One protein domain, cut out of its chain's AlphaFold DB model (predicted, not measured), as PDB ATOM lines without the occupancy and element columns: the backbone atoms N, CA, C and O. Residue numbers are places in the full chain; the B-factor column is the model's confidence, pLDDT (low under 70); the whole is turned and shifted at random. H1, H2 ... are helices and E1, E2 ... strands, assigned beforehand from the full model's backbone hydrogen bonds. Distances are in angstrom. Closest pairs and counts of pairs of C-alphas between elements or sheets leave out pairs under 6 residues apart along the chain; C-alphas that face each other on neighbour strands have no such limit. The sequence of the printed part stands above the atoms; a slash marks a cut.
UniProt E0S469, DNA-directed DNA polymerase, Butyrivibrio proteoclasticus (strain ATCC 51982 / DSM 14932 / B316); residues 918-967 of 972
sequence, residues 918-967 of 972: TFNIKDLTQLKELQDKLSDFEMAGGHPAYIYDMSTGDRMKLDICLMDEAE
ATOM      1  N   THR A 918     146.984 130.820 168.586       78.25
ATOM      2  CA  THR A 918     147.720 131.691 167.661       78.25
ATOM      3  C   THR A 918     147.795 133.102 168.230       78.25
ATOM      4  O   THR A 918     146.774 133.763 168.400       78.25
ATOM      5  N   PHE A 919     149.012 133.565 168.508       81.69
ATOM      6  CA  PHE A 919     149.279 134.895 169.050       81.69
ATOM      7  C   PHE A 919     149.746 135.833 167.942       81.69
ATOM      8  O   PHE A 919     150.729 135.562 167.252       81.69
ATOM      9  N   ASN A 920     149.050 136.953 167.786       82.88
ATOM     10  CA  ASN A 920     149.418 137.968 166.807       82.88
ATOM     11  C   ASN A 920     150.518 138.868 167.382       82.88
ATOM     12  O   ASN A 920     150.316 139.474 168.435       82.88
ATOM     13  N   ILE A 921     151.646 138.995 166.681       83.50
ATOM     14  CA  ILE A 921     152.721 139.941 167.022       83.50
ATOM     15  C   ILE A 921     152.875 140.987 165.917       83.50
ATOM     16  O   ILE A 921     152.637 140.703 164.743       83.50
ATOM     17  N   LYS A 922     153.252 142.214 166.286       79.00
ATOM     18  CA  LYS A 922     153.526 143.301 165.330       79.00
ATOM     19  C   LYS A 922     154.952 143.253 164.783       79.00
ATOM     20  O   LYS A 922     155.169 143.684 163.656       79.00
ATOM     21  N   ASP A 923     155.901 142.769 165.582       76.19
ATOM     22  CA  ASP A 923     157.315 142.633 165.232       76.19
ATOM     23  C   ASP A 923     158.027 141.602 166.133       76.19
ATOM     24  O   ASP A 923     157.524 141.191 167.183       76.19
ATOM     25  N   LEU A 924     159.242 141.203 165.739       73.56
ATOM     26  CA  LEU A 924     160.058 140.212 166.453       73.56
ATOM     27  C   LEU A 924     160.527 140.660 167.849       73.56
ATOM     28  O   LEU A 924     161.010 139.828 168.614       73.56
ATOM     29  N   THR A 925     160.396 141.937 168.219       74.25
ATOM     30  CA  THR A 925     160.711 142.390 169.584       74.25
ATOM     31  C   THR A 925     159.629 141.994 170.590       74.25
ATOM     32  O   THR A 925     159.961 141.698 171.738       74.25
ATOM     33  N   GLN A 926     158.369 141.868 170.158       78.94
ATOM     34  CA  GLN A 926     157.261 141.371 170.990       78.94
ATOM     35  C   GLN A 926     157.322 139.858 171.252       78.94
ATOM     36  O   GLN A 926     156.737 139.371 172.219       78.94
ATOM     37  N   LEU A 927     158.064 139.114 170.424       77.88
ATOM     38  CA  LEU A 927     158.233 137.665 170.546       77.88
ATOM     39  C   LEU A 927     158.790 137.260 171.914       77.88
ATOM     40  O   LEU A 927     158.317 136.301 172.515       77.88
ATOM     41  N   LYS A 928     159.792 137.994 172.402       74.69
ATOM     42  CA  LYS A 928     160.495 137.647 173.639       74.69
ATOM     43  C   LYS A 928     159.635 137.902 174.876       74.69
ATOM     44  O   LYS A 928     159.573 137.061 175.759       74.69
ATOM     45  N   GLU A 929     158.904 139.017 174.890       76.81
ATOM     46  CA  GLU A 929     157.943 139.329 175.955       76.81
ATOM     47  C   GLU A 929     156.774 138.334 175.977       76.81
ATOM     48  O   GLU A 929     156.306 137.941 177.044       76.81
ATOM     49  N   LEU A 930     156.308 137.905 174.800       79.00
ATOM     50  CA  LEU A 930     155.295 136.864 174.689       79.00
ATOM     51  C   LEU A 930     155.830 135.521 175.204       79.00
ATOM     52  O   LEU A 930     155.158 134.889 176.006       79.00
ATOM     53  N   GLN A 931     157.028 135.098 174.795       77.62
ATOM     54  CA  GLN A 931     157.633 133.839 175.248       77.62
ATOM     55  C   GLN A 931     157.808 133.787 176.772       77.62
ATOM     56  O   GLN A 931     157.448 132.779 177.373       77.62
ATOM     57  N   ASP A 932     158.260 134.881 177.392       76.19
ATOM     58  CA  ASP A 932     158.393 134.981 178.852       76.19
ATOM     59  C   ASP A 932     157.031 134.924 179.574       76.19
ATOM     60  O   ASP A 932     156.940 134.426 180.689       76.19
ATOM     61  N   LYS A 933     155.945 135.409 178.952       76.19
ATOM     62  CA  LYS A 933     154.582 135.275 179.505       76.19
ATOM     63  C   LYS A 933     153.987 133.890 179.275       76.19
ATOM     64  O   LYS A 933     153.168 133.449 180.070       76.19
ATOM     65  N   LEU A 934     154.353 133.230 178.178       77.31
ATOM     66  CA  LEU A 934     153.847 131.909 177.814       77.31
ATOM     67  C   LEU A 934     154.510 130.781 178.614       77.31
ATOM     68  O   LEU A 934     153.879 129.740 178.788       77.31
ATOM     69  N   SER A 935     155.726 130.977 179.136       72.62
ATOM     70  CA  SER A 935     156.426 129.958 179.932       72.62
ATOM     71  C   SER A 935     155.665 129.548 181.193       72.62
ATOM     72  O   SER A 935     155.714 128.386 181.588       72.62
ATOM     73  N   ASP A 936     154.901 130.466 181.792       70.38
ATOM     74  CA  ASP A 936     154.069 130.190 182.974       70.38
ATOM     75  C   ASP A 936     152.872 129.268 182.673       70.38
ATOM     76  O   ASP A 936     152.223 128.759 183.588       70.38
ATOM     77  N   PHE A 937     152.580 129.050 181.389       69.25
ATOM     78  CA  PHE A 937     151.469 128.242 180.892       69.25
ATOM     79  C   PHE A 937     151.956 127.034 180.090       69.25
ATOM     80  O   PHE A 937     151.145 126.346 179.467       69.25
ATOM     81  N   GLU A 938     153.267 126.773 180.079       67.50
ATOM     82  CA  GLU A 938     153.840 125.658 179.343       67.50
ATOM     83  C   GLU A 938     153.492 124.325 180.020       67.50
ATOM     84  O   GLU A 938     153.747 124.101 181.205       67.50
ATOM     85  N   MET A 939     152.907 123.410 179.250       59.47
ATOM     86  CA  MET A 939     152.522 122.083 179.710       59.47
ATOM     87  C   MET A 939     152.922 121.028 178.688       59.47
ATOM     88  O   MET A 939     152.486 121.042 177.532       59.47
ATOM     89  N   ALA A 940     153.702 120.043 179.136       48.56
ATOM     90  CA  ALA A 940     154.037 118.878 178.330       48.56
ATOM     91  C   ALA A 940     152.751 118.152 177.892       48.56
ATOM     92  O   ALA A 940     152.000 117.643 178.718       48.56
ATOM     93  N   GLY A 941     152.496 118.114 176.581       50.88
ATOM     94  CA  GLY A 941     151.284 117.510 176.025       50.88
ATOM     95  C   GLY A 941     150.090 118.458 175.848       50.88
ATOM     96  O   GLY A 941     149.085 117.993 175.317       50.88
ATOM     97  N   GLY A 942     150.213 119.749 176.181       64.56
ATOM     98  CA  GLY A 942     149.183 120.774 175.962       64.56
ATOM     99  C   GLY A 942     148.955 121.174 174.494       64.56
ATOM    100  O   GLY A 942     149.367 120.476 173.555       64.56
ATOM    101  N   HIS A 943     148.304 122.319 174.313       69.31
ATOM    102  CA  HIS A 943     147.883 122.929 173.050       69.31
ATOM    103  C   HIS A 943     149.053 123.547 172.281       69.31
ATOM    104  O   HIS A 943     149.816 124.320 172.857       69.31
ATOM    105  N   PRO A 944     149.252 123.245 170.988       73.19
ATOM    106  CA  PRO A 944     150.340 123.840 170.222       73.19
ATOM    107  C   PRO A 944     150.167 125.359 170.087       73.19
ATOM    108  O   PRO A 944     149.094 125.849 169.724       73.19
ATOM    109  N   ALA A 945     151.252 126.090 170.339       81.88
ATOM    110  CA  ALA A 945     151.297 127.539 170.204       81.88
ATOM    111  C   ALA A 945     151.919 127.959 168.868       81.88
ATOM    112  O   ALA A 945     152.956 127.449 168.435       81.88
ATOM    113  N   TYR A 946     151.297 128.939 168.231       84.75
ATOM    114  CA  TYR A 946     151.744 129.560 166.998       84.75
ATOM    115  C   TYR A 946     151.816 131.064 167.180       84.75
ATOM    116  O   TYR A 946     151.097 131.665 167.976       84.75
ATOM    117  N   ILE A 947     152.662 131.672 166.372       86.06
ATOM    118  CA  ILE A 947     152.773 133.108 166.247       86.06
ATOM    119  C   ILE A 947     152.410 133.478 164.830       86.06
ATOM    120  O   ILE A 947     152.853 132.834 163.881       86.06
ATOM    121  N   TYR A 948     151.607 134.520 164.711       83.38
ATOM    122  CA  TYR A 948     151.306 135.158 163.451       83.38
ATOM    123  C   TYR A 948     151.953 136.542 163.443       83.38
ATOM    124  O   TYR A 948     151.549 137.431 164.196       83.38
ATOM    125  N   ASP A 949     152.999 136.702 162.636       82.81
ATOM    126  CA  ASP A 949     153.653 137.990 162.440       82.81
ATOM    127  C   ASP A 949     152.796 138.829 161.490       82.81
ATOM    128  O   ASP A 949     152.680 138.539 160.299       82.81
ATOM    129  N   MET A 950     152.166 139.875 162.021       79.75
ATOM    130  CA  MET A 950     151.272 140.734 161.246       79.75
ATOM    131  C   MET A 950     152.015 141.612 160.227       79.75
ATOM    132  O   MET A 950     151.375 142.159 159.331       79.75
ATOM    133  N   SER A 951     153.335 141.777 160.358       77.00
ATOM    134  CA  SER A 951     154.153 142.590 159.451       77.00
ATOM    135  C   SER A 951     154.626 141.810 158.224       77.00
ATOM    136  O   SER A 951     154.670 142.369 157.127       77.00
ATOM    137  N   THR A 952     154.937 140.520 158.389       80.94
ATOM    138  CA  THR A 952     155.376 139.642 157.292       80.94
ATOM    139  C   THR A 952     154.256 138.750 156.755       80.94
ATOM    140  O   THR A 952     154.330 138.302 155.613       80.94
ATOM    141  N   GLY A 953     153.198 138.526 157.543       79.56
ATOM    142  CA  GLY A 953     152.112 137.594 157.240       79.56
ATOM    143  C   GLY A 953     152.460 136.128 157.519       79.56
ATOM    144  O   GLY A 953     151.673 135.244 157.169       79.56
ATOM    145  N   ASP A 954     153.615 135.859 158.132       81.75
ATOM    146  CA  ASP A 954     154.102 134.506 158.376       81.75
ATOM    147  C   ASP A 954     153.525 133.912 159.664       81.75
ATOM    148  O   ASP A 954     153.488 134.544 160.722       81.75
ATOM    149  N   ARG A 955     153.124 132.637 159.582       84.69
ATOM    150  CA  ARG A 955     152.714 131.832 160.736       84.69
ATOM    151  C   ARG A 955     153.843 130.881 161.122       84.69
ATOM    152  O   ARG A 955     154.194 129.991 160.350       84.69
ATOM    153  N   MET A 956     154.383 131.034 162.325       82.81
ATOM    154  CA  MET A 956     155.473 130.211 162.852       82.81
ATOM    155  C   MET A 956     155.013 129.421 164.073       82.81
ATOM    156  O   MET A 956     154.334 129.949 164.948       82.81
ATOM    157  N   LYS A 957     155.390 128.145 164.143       83.44
ATOM    158  CA  LYS A 957     155.119 127.302 165.309       83.44
ATOM    159  C   LYS A 957     156.166 127.560 166.391       83.44
ATOM    160  O   LYS A 957     157.358 127.572 166.088       83.44
ATOM    161  N   LEU A 958     155.726 127.733 167.633       78.94
ATOM    162  CA  LEU A 958     156.616 127.777 168.788       78.94
ATOM    163  C   LEU A 958     156.921 126.363 169.282       78.94
ATOM    164  O   LEU A 958     156.076 125.470 169.203       78.94
ATOM    165  N   ASP A 959     158.112 126.173 169.844       80.19
ATOM    166  CA  ASP A 959     158.526 124.901 170.449       80.19
ATOM    167  C   ASP A 959     158.044 124.780 171.907       80.19
ATOM    168  O   ASP A 959     158.802 124.421 172.797       80.19
ATOM    169  N   ILE A 960     156.782 125.151 172.148       71.94
ATOM    170  CA  ILE A 960     156.098 125.070 173.446       71.94
ATOM    171  C   ILE A 960     154.653 124.601 173.238       71.94
ATOM    172  O   ILE A 960     154.061 124.782 172.167       71.94
ATOM    173  N   CYS A 961     154.070 123.995 174.268       70.44
ATOM    174  CA  CYS A 961     152.659 123.609 174.316       70.44
ATOM    175  C   CYS A 961     152.007 124.268 175.534       70.44
ATOM    176  O   CYS A 961     152.630 124.311 176.588       70.44
ATOM    177  N   LEU A 962     150.779 124.766 175.404       68.00
ATOM    178  CA  LEU A 962     150.123 125.624 176.394       68.00
ATOM    179  C   LEU A 962     148.898 124.959 177.033       68.00
ATOM    180  O   LEU A 962     148.259 124.102 176.424       68.00
ATOM    181  N   MET A 963     148.564 125.354 178.258       64.56
ATOM    182  CA  MET A 963     147.295 124.996 178.912       64.56
ATOM    183  C   MET A 963     146.115 125.804 178.325       64.56
ATOM    184  O   MET A 963     146.341 126.821 177.667       64.56
ATOM    185  N   ASP A 964     144.866 125.367 178.544       58.94
ATOM    186  CA  ASP A 964     143.641 126.035 178.049       58.94
ATOM    187  C   ASP A 964     143.565 127.521 178.460       58.94
ATOM    188  O   ASP A 964     143.078 128.379 177.727       58.94
ATOM    189  N   GLU A 965     144.125 127.864 179.618       59.41
ATOM    190  CA  GLU A 965     144.083 129.197 180.215       59.41
ATOM    191  C   GLU A 965     144.931 130.242 179.470       59.41
ATOM    192  O   GLU A 965     144.824 131.440 179.758       59.41
ATOM    193  N   ALA A 966     145.747 129.820 178.496       60.81
ATOM    194  CA  ALA A 966     146.527 130.723 177.656       60.81
ATOM    195  C   ALA A 966     145.662 131.574 176.702       60.81
ATOM    196  O   ALA A 966     146.148 132.578 176.178       60.81
ATOM    197  N   GLU A 967     144.378 131.236 176.523       52.62
ATOM    198  CA  GLU A 967     143.433 131.945 175.643       52.62
ATOM    199  C   GLU A 967     143.255 133.433 176.004       52.62
ATOM    200  O   GLU A 967     142.970 134.271 175.147       52.62
TER     201      GLU A 967
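What this domain is: This is residues 918 to 967 of the 972 residues of the protein "DNA-directed DNA polymerase" of Butyrivibrio proteoclasticus (strain ATCC 51982 / DSM 14932 / B316) (UniProt E0S469). One helix, H1, covers one face of a strongly twisted three-stranded sheet, running along its strands in two layers; short H2 only grazes the sheet. The 50 printed residues run E1, H1, E2, E3, H2, mixed helices and strands; the mixed sheet's order is E1, E2, E3. The whole is compact, radius of gyration of the C-alphas 10.5 A, spanning 30 by 17 by 17 A.

Where its parts are: E1, residues 918 to 921, begins at C-alpha (147.720, 131.691, 167.661) and spans 9.7 A. H1, residues 926 to 937, spans 17.4 A. E2, residues 938 to 949, spans 20.9 A and bends at 941; E3, residues 955 to 962, 17.0 A, bends at 959. H2, residues 964 to 967, spans 6.4 A, ending at C-alpha (143.433, 131.945, 175.643).

How they stand to each other: E1 and E2 are parallel, N 919 and O 946 within hydrogen-bond range at 2.9 A; with H1 between, they form a strand-helix-strand unit, its crossover right-handed. Hairpin E2 and E3 is antiparallel, N 947 and O 956 at 2.8 A. H1's height over the sheet is 7.9 A. H1 residues 934 to 937 only just touch H2, with 3 pairs of C-alphas within 8 A, Phe 937 and Ala 966 closest at 6.4 A. H1 has 6 of 8 O i to N i+4 pairs within range; H2 is too short for any.

The domain as a whole: The printed part has no cut, and its links are tight. pLDDT is under 70 at residues 937 to 943 and 962 to 967.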